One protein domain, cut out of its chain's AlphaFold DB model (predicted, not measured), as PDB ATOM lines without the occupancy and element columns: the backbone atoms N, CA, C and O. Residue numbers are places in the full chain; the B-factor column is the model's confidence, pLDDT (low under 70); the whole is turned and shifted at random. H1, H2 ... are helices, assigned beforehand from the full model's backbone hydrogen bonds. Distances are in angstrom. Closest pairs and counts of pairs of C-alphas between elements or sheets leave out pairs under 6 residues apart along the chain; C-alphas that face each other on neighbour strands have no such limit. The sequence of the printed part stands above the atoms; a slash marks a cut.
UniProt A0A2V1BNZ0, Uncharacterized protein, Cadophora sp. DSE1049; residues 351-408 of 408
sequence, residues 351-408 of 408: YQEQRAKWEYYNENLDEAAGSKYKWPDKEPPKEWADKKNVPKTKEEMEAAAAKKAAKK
ATOM      1  N   TYR A 351       5.223 -30.849   3.571       90.00
ATOM      2  CA  TYR A 351       3.997 -31.617   3.330       90.00
ATOM      3  C   TYR A 351       4.273 -32.996   2.704       90.00
ATOM      4  O   TYR A 351       3.696 -33.991   3.137       90.00
ATOM      5  N   GLN A 352       5.165 -33.063   1.710       91.19
ATOM      6  CA  GLN A 352       5.563 -34.316   1.057       91.19
ATOM      7  C   GLN A 352       6.269 -35.264   2.025       91.19
ATOM      8  O   GLN A 352       5.939 -36.445   2.052       91.19
ATOM      9  N   GLU A 353       7.172 -34.740   2.854       91.94
ATOM     10  CA  GLU A 353       7.884 -35.501   3.879       91.94
ATOM     11  C   GLU A 353       6.903 -36.146   4.867       91.94
ATOM     12  O   GLU A 353       6.963 -37.343   5.136       91.94
ATOM     13  N   GLN A 354       5.956 -35.361   5.385       90.81
ATOM     14  CA  GLN A 354       4.974 -35.835   6.362       90.81
ATOM     15  C   GLN A 354       4.038 -36.879   5.743       90.81
ATOM     16  O   GLN A 354       3.765 -37.903   6.365       90.81
ATOM     17  N   ARG A 355       3.606 -36.672   4.490       90.88
ATOM     18  CA  ARG A 355       2.834 -37.668   3.736       90.88
ATOM     19  C   ARG A 355       3.617 -38.970   3.544       90.88
ATOM     20  O   ARG A 355       3.066 -40.032   3.807       90.88
ATOM     21  N   ALA A 356       4.884 -38.889   3.141       92.50
ATOM     22  CA  ALA A 356       5.739 -40.056   2.937       92.50
ATOM     23  C   ALA A 356       5.966 -40.841   4.240       92.50
ATOM     24  O   ALA A 356       5.944 -42.069   4.221       92.50
ATOM     25  N   LYS A 357       6.106 -40.155   5.384       92.25
ATOM     26  CA  LYS A 357       6.172 -40.805   6.706       92.25
ATOM     27  C   LYS A 357       4.891 -41.567   7.037       92.25
ATOM     28  O   LYS A 357       4.967 -42.716   7.457       92.25
ATOM     29  N   TRP A 358       3.723 -40.954   6.831       90.06
ATOM     30  CA  TRP A 358       2.434 -41.627   7.033       90.06
ATOM     31  C   TRP A 358       2.277 -42.855   6.129       90.06
ATOM     32  O   TRP A 358       1.881 -43.916   6.610       90.06
ATOM     33  N   GLU A 359       2.627 -42.724   4.847       91.44
ATOM     34  CA  GLU A 359       2.662 -43.825   3.873       91.44
ATOM     35  C   GLU A 359       3.564 -44.969   4.350       91.44
ATOM     36  O   GLU A 359       3.112 -46.110   4.451       91.44
ATOM     37  N   TYR A 360       4.788 -44.648   4.764       91.94
ATOM     38  CA  TYR A 360       5.766 -45.630   5.218       91.94
ATOM     39  C   TYR A 360       5.342 -46.355   6.492       91.94
ATOM     40  O   TYR A 360       5.391 -47.583   6.539       91.94
ATOM     41  N   TYR A 361       4.895 -45.632   7.520       89.00
ATOM     42  CA  TYR A 361       4.509 -46.253   8.787       89.00
ATOM     43  C   TYR A 361       3.231 -47.084   8.676       89.00
ATOM     44  O   TYR A 361       3.093 -48.088   9.370       89.00
ATOM     45  N   ASN A 362       2.316 -46.717   7.775       86.31
ATOM     46  CA  ASN A 362       1.120 -47.512   7.523       86.31
ATOM     47  C   ASN A 362       1.446 -48.851   6.832       86.31
ATOM     48  O   ASN A 362       0.830 -49.866   7.153       86.31
ATOM     49  N   GLU A 363       2.419 -48.877   5.915       88.38
ATOM     50  CA  GLU A 363       2.912 -50.128   5.312       88.38
ATOM     51  C   GLU A 363       3.765 -50.940   6.311       88.38
ATOM     52  O   GLU A 363       3.657 -52.167   6.377       88.38
ATOM     53  N   ASN A 364       4.519 -50.255   7.178       87.19
ATOM     54  CA  ASN A 364       5.491 -50.838   8.107       87.19
ATOM     55  C   ASN A 364       5.106 -50.639   9.585       87.19
ATOM     56  O   ASN A 364       5.921 -50.210  10.401       87.19
ATOM     57  N   LEU A 365       3.863 -50.985   9.951       83.00
ATOM     58  CA  LEU A 365       3.334 -50.797  11.318       83.00
ATOM     59  C   LEU A 365       4.238 -51.375  12.419       83.00
ATOM     60  O   LEU A 365       4.373 -50.779  13.487       83.00
ATOM     61  N   ASP A 366       4.863 -52.525  12.152       82.06
ATOM     62  CA  ASP A 366       5.734 -53.210  13.114       82.06
ATOM     63  C   ASP A 366       6.994 -52.371  13.417       82.06
ATOM     64  O   ASP A 366       7.464 -52.340  14.552       82.06
ATOM     65  N   GLU A 367       7.515 -51.645  12.422       79.69
ATOM     66  CA  GLU A 367       8.659 -50.746  12.599       79.69
ATOM     67  C   GLU A 367       8.249 -49.441  13.268       79.69
ATOM     68  O   GLU A 367       8.951 -48.959  14.155       79.69
ATOM     69  N   ALA A 368       7.094 -48.893  12.886       75.94
ATOM     70  CA  ALA A 368       6.592 -47.632  13.417       75.94
ATOM     71  C   ALA A 368       6.509 -47.651  14.954       75.94
ATOM     72  O   ALA A 368       6.986 -46.722  15.607       75.94
ATOM     73  N   ALA A 369       5.993 -48.740  15.535       70.94
ATOM     74  CA  ALA A 369       5.800 -48.870  16.981       70.94
ATOM     75  C   ALA A 369       7.092 -49.054  17.791       70.94
ATOM     76  O   ALA A 369       7.148 -48.659  18.953       70.94
ATOM     77  N   GLY A 370       8.128 -49.657  17.204       70.12
ATOM     78  CA  GLY A 370       9.412 -49.881  17.883       70.12
ATOM     79  C   GLY A 370      10.440 -48.779  17.642       70.12
ATOM     80  O   GLY A 370      11.523 -48.790  18.232       70.12
ATOM     81  N   SER A 371      10.152 -47.860  16.727       63.22
ATOM     82  CA  SER A 371      11.198 -47.028  16.168       63.22
ATOM     83  C   SER A 371      11.579 -45.821  17.014       63.22
ATOM     84  O   SER A 371      10.757 -45.128  17.607       63.22
ATOM     85  N   LYS A 372      12.869 -45.480  16.941       71.06
ATOM     86  CA  LYS A 372      13.395 -44.156  17.305       71.06
ATOM     87  C   LYS A 372      12.988 -43.066  16.297       71.06
ATOM     88  O   LYS A 372      13.554 -41.972  16.338       71.06
ATOM     89  N   TYR A 373      12.100 -43.359  15.344       74.75
ATOM     90  CA  TYR A 373      11.767 -42.411  14.293       74.75
ATOM     91  C   TYR A 373      10.867 -41.303  14.838       74.75
ATOM     92  O   TYR A 373      10.009 -41.513  15.698       74.75
ATOM     93  N   LYS A 374      11.066 -40.085  14.323       79.25
ATOM     94  CA  LYS A 374      10.137 -38.991  14.594       79.25
ATOM     95  C   LYS A 374       8.829 -39.284  13.870       79.25
ATOM     96  O   LYS A 374       8.805 -39.420  12.642       79.25
ATOM     97  N   TRP A 375       7.761 -39.373  14.653       80.62
ATOM     98  CA  TRP A 375       6.402 -39.442  14.140       80.62
ATOM     99  C   TRP A 375       6.090 -38.219  13.276       80.62
ATOM    100  O   TRP A 375       6.724 -37.173  13.447       80.62
ATOM    101  N   PRO A 376       5.152 -38.335  12.325       85.06
ATOM    102  CA  PRO A 376       4.673 -37.173  11.609       85.06
ATOM    103  C   PRO A 376       4.034 -36.203  12.613       85.06
ATOM    104  O   PRO A 376       3.195 -36.604  13.415       85.06
ATOM    105  N   ASP A 377       4.427 -34.932  12.571       84.88
ATOM    106  CA  ASP A 377       3.876 -33.886  13.443       84.88
ATOM    107  C   ASP A 377       2.494 -33.417  12.959       84.88
ATOM    108  O   ASP A 377       1.753 -32.757  13.684       84.88
ATOM    109  N   LYS A 378       2.166 -33.710  11.697       84.19
ATOM    110  CA  LYS A 378       0.912 -33.318  11.052       84.19
ATOM    111  C   LYS A 378      -0.036 -34.499  10.964       84.19
ATOM    112  O   LYS A 378       0.395 -35.627  10.736       84.19
ATOM    113  N   GLU A 379      -1.329 -34.204  11.053       84.00
ATOM    114  CA  GLU A 379      -2.393 -35.165  10.765       84.00
ATOM    115  C   GLU A 379      -2.216 -35.795   9.370       84.00
ATOM    116  O   GLU A 379      -1.680 -35.145   8.456       84.00
ATOM    117  N   PRO A 380      -2.653 -37.053   9.182       81.88
ATOM    118  CA  PRO A 380      -2.564 -37.714   7.890       81.88
ATOM    119  C   PRO A 380      -3.356 -36.943   6.820       81.88
ATOM    120  O   PRO A 380      -4.292 -36.201   7.139       81.88
ATOM    121  N   PRO A 381      -3.023 -37.113   5.527       80.75
ATOM    122  CA  PRO A 381      -3.777 -36.489   4.443       80.75
ATOM    123  C   PRO A 381      -5.282 -36.767   4.575       80.75
ATOM    124  O   PRO A 381      -5.676 -37.898   4.839       80.75
ATOM    125  N   LYS A 382      -6.143 -35.766   4.340       83.06
ATOM    126  CA  LYS A 382      -7.611 -35.922   4.465       83.06
ATOM    127  C   LYS A 382      -8.172 -37.093   3.651       83.06
ATOM    128  O   LYS A 382      -9.098 -37.750   4.102       83.06
ATOM    129  N   GLU A 383      -7.563 -37.401   2.507       82.12
ATOM    130  CA  GLU A 383      -7.872 -38.565   1.655       82.12
ATOM    131  C   GLU A 383      -7.799 -39.912   2.402       82.12
ATOM    132  O   GLU A 383      -8.338 -40.922   1.952       82.12
ATOM    133  N   TRP A 384      -7.087 -39.958   3.529       75.69
ATOM    134  CA  TRP A 384      -6.940 -41.136   4.374       75.69
ATOM    135  C   TRP A 384      -7.973 -41.188   5.495       75.69
ATOM    136  O   TRP A 384      -8.223 -42.268   6.027       75.69
ATOM    137  N   ALA A 385      -8.608 -40.061   5.829       70.25
ATOM    138  CA  ALA A 385      -9.582 -39.980   6.912       70.25
ATOM    139  C   ALA A 385     -10.795 -40.901   6.685       70.25
ATOM    140  O   ALA A 385     -11.375 -41.388   7.663       70.25
ATOM    141  N   ASP A 386     -11.121 -41.181   5.420       77.00
ATOM    142  CA  ASP A 386     -12.249 -42.024   5.008       77.00
ATOM    143  C   ASP A 386     -11.901 -43.521   4.942       77.00
ATOM    144  O   ASP A 386     -12.787 -44.381   4.889       77.00
ATOM    145  N   LYS A 387     -10.611 -43.879   4.986       79.31
ATOM    146  CA  LYS A 387     -10.187 -45.280   5.003       79.31
ATOM    147  C   LYS A 387     -10.361 -45.827   6.419       79.31
ATOM    148  O   LYS A 387      -9.559 -45.547   7.303       79.31
ATOM    149  N   LYS A 388     -11.391 -46.659   6.621       70.25
ATOM    150  CA  LYS A 388     -11.820 -47.202   7.932       70.25
ATOM    151  C   LYS A 388     -10.737 -47.891   8.784       70.25
ATOM    152  O   LYS A 388     -10.985 -48.122   9.959       70.25
ATOM    153  N   ASN A 389      -9.570 -48.208   8.225       76.69
ATOM    154  CA  ASN A 389      -8.513 -48.969   8.898       76.69
ATOM    155  C   ASN A 389      -7.157 -48.251   8.943       76.69
ATOM    156  O   ASN A 389      -6.158 -48.889   9.261       76.69
ATOM    157  N   VAL A 390      -7.099 -46.966   8.588       78.50
ATOM    158  CA  VAL A 390      -5.847 -46.206   8.648       78.50
ATOM    159  C   VAL A 390      -5.768 -45.492   9.997       78.50
ATOM    160  O   VAL A 390      -6.669 -44.705  10.299       78.50
ATOM    161  N   PRO A 391      -4.728 -45.751  10.807       80.50
ATOM    162  CA  PRO A 391      -4.514 -45.031  12.053       80.50
ATOM    163  C   PRO A 391      -4.374 -43.530  11.803       80.50
ATOM    164  O   PRO A 391      -3.622 -43.113  10.922       80.50
ATOM    165  N   LYS A 392      -5.100 -42.720  12.570       81.94
ATOM    166  CA  LYS A 392      -5.135 -41.257  12.436       81.94
ATOM    167  C   LYS A 392      -4.251 -40.555  13.448       81.94
ATOM    168  O   LYS A 392      -3.815 -39.432  13.207       81.94
ATOM    169  N   THR A 393      -3.982 -41.220  14.563       83.00
ATOM    170  CA  THR A 393      -3.089 -40.725  15.604       83.00
ATOM    171  C   THR A 393      -1.943 -41.698  15.833       83.00
ATOM    172  O   THR A 393      -1.980 -42.861  15.418       83.00
ATOM    173  N   LYS A 394      -0.912 -41.205  16.518       81.00
ATOM    174  CA  LYS A 394       0.202 -42.029  16.977       81.00
ATOM    175  C   LYS A 394      -0.299 -43.192  17.839       81.00
ATOM    176  O   LYS A 394       0.086 -44.333  17.607       81.00
ATOM    177  N   GLU A 395      -1.207 -42.920  18.772       86.94
ATOM    178  CA  GLU A 395      -1.777 -43.912  19.689       86.94
ATOM    179  C   GLU A 395      -2.577 -44.984  18.937       86.94
ATOM    180  O   GLU A 395      -2.458 -46.171  19.235       86.94
ATOM    181  N   GLU A 396      -3.364 -44.591  17.928       86.81
ATOM    182  CA  GLU A 396      -4.087 -45.547  17.085       86.81
ATOM    183  C   GLU A 396      -3.129 -46.451  16.304       86.81
ATOM    184  O   GLU A 396      -3.421 -47.635  16.110       86.81
ATOM    185  N   MET A 397      -1.982 -45.922  15.868       80.00
ATOM    186  CA  MET A 397      -1.010 -46.691  15.096       80.00
ATOM    187  C   MET A 397      -0.210 -47.639  15.984       80.00
ATOM    188  O   MET A 397      -0.050 -48.804  15.628       80.00
ATOM    189  N   GLU A 398       0.220 -47.184  17.160       84.31
ATOM    190  CA  GLU A 398       0.833 -48.036  18.182       84.31
ATOM    191  C   GLU A 398      -0.128 -49.159  18.601       84.31
ATOM    192  O   GLU A 398       0.265 -50.325  18.665       84.31
ATOM    193  N   ALA A 399      -1.418 -48.851  18.783       87.00
ATOM    194  CA  ALA A 399      -2.440 -49.856  19.059       87.00
ATOM    195  C   ALA A 399      -2.643 -50.829  17.883       87.00
ATOM    196  O   ALA A 399      -2.834 -52.029  18.099       87.00
ATOM    197  N   ALA A 400      -2.603 -50.347  16.636       86.25
ATOM    198  CA  ALA A 400      -2.702 -51.190  15.446       86.25
ATOM    199  C   ALA A 400      -1.489 -52.124  15.302       86.25
ATOM    200  O   ALA A 400      -1.664 -53.317  15.044       86.25
ATOM    201  N   ALA A 401      -0.281 -51.610  15.533       83.19
ATOM    202  CA  ALA A 401       0.953 -52.383  15.538       83.19
ATOM    203  C   ALA A 401       0.956 -53.437  16.653       83.19
ATOM    204  O   ALA A 401       1.234 -54.603  16.389       83.19
ATOM    205  N   ALA A 402       0.537 -53.078  17.872       86.44
ATOM    206  CA  ALA A 402       0.398 -54.023  18.979       86.44
ATOM    207  C   ALA A 402      -0.614 -55.139  18.662       86.44
ATOM    208  O   ALA A 402      -0.341 -56.315  18.897       86.44
ATOM    209  N   LYS A 403      -1.762 -54.799  18.056       88.19
ATOM    210  CA  LYS A 403      -2.753 -55.789  17.592       88.19
ATOM    211  C   LYS A 403      -2.200 -56.704  16.499       88.19
ATOM    212  O   LYS A 403      -2.554 -57.880  16.471       88.19
ATOM    213  N   LYS A 404      -1.377 -56.181  15.585       85.75
ATOM    214  CA  LYS A 404      -0.727 -56.970  14.527       85.75
ATOM    215  C   LYS A 404       0.332 -57.906  15.112       85.75
ATOM    216  O   LYS A 404       0.354 -59.075  14.743       85.75
ATOM    217  N   ALA A 405       1.137 -57.420  16.055       84.19
ATOM    218  CA  ALA A 405       2.130 -58.212  16.772       84.19
ATOM    219  C   ALA A 405       1.488 -59.341  17.592       84.19
ATOM    220  O   ALA A 405       1.990 -60.452  17.556       84.19
ATOM    221  N   ALA A 406       0.350 -59.097  18.251       88.62
ATOM    222  CA  ALA A 406      -0.367 -60.114  19.030       88.62
ATOM    223  C   ALA A 406      -1.035 -61.219  18.184       88.62
ATOM    224  O   ALA A 406      -1.469 -62.228  18.733       88.62
ATOM    225  N   LYS A 407      -1.179 -61.014  16.867       89.81
ATOM    226  CA  LYS A 407      -1.719 -62.019  15.932       89.81
ATOM    227  C   LYS A 407      -0.643 -62.921  15.320       89.81
ATOM    228  O   LYS A 407      -1.009 -63.921  14.707       89.81
ATOM    229  N   LYS A 408       0.627 -62.523  15.402       82.94
ATOM    230  CA  LYS A 408       1.779 -63.340  15.007       82.94
ATOM    231  C   LYS A 408       2.187 -64.208  16.188       82.94
ATOM    232  O   LYS A 408       2.611 -65.350  15.919       82.94
TER     233      LYS A 408
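AT A GLANCE: This is residues 351 to 408 of the 408 residues of an uncharacterized protein of Cadophora sp. DSE1049 (UniProt A0A2V1BNZ0). Two longer helices, H1 and H4, run the same way, their centres well separated, and the short H2, which follows the last residues of H1, packs crosswise on H4. A wide loop, residues 371 to 381, leads from H2 over to the short H3, and residues 386 to 393 lead back to H4. The printed part has 58 residues, with four named helices in the order H1, H2, H3, H4 and no named strand; its class is all helix. It is compact and rounded, with a radius of gyration of the C-alphas of 10.9 A and spans of 33 by 27 by 16 A.

IN THESE COORDINATES: H1, the longest helix, is residues 351 to 363, 18.6 A long, beginning at C-alpha 351 (3.997, -31.617, 3.330). H2 is residues 365 to 370, 9.0 A. H4 is residues 394 to 405, 16.3 A, ending at C-alpha 405 (2.130, -58.212, 16.772). H3 is residues 382 to 385, 5.1 A.

HOW THE PARTS SIT: H1 and H4 are close but not clearly touching, the closest C-alphas being those of Asn 362 and Met 397, 7.9 A apart. They run the same way at a shallow tilt of 25 degrees. H1 and H2 are close but not clearly touching, with C-alphas 361 and 368 the closest at 5.3 A, and stand about perpendicular at 80 degrees. H2 and H4 touch, with the C-alphas of Leu 365 and Ala 401 the closest at 5.1 A; at 73 degrees they are only just about perpendicular. H3 is apart from H1, H2 and H4. Every O i to N i+4 pair is within hydrogen-bond range in H1 and H4, against 1 of 2 in H2; H3 is too short for such a pair.

THE WHOLE: The farthest C-alphas, those of Tyr 351 and Lys 408, the chain's last residue, are 33.9 A apart. The printed part has no cut. The link from H2 to H3, 11 residues, is long. Mean pLDDT of the printed part is 83.0, and residue 371 is under 70.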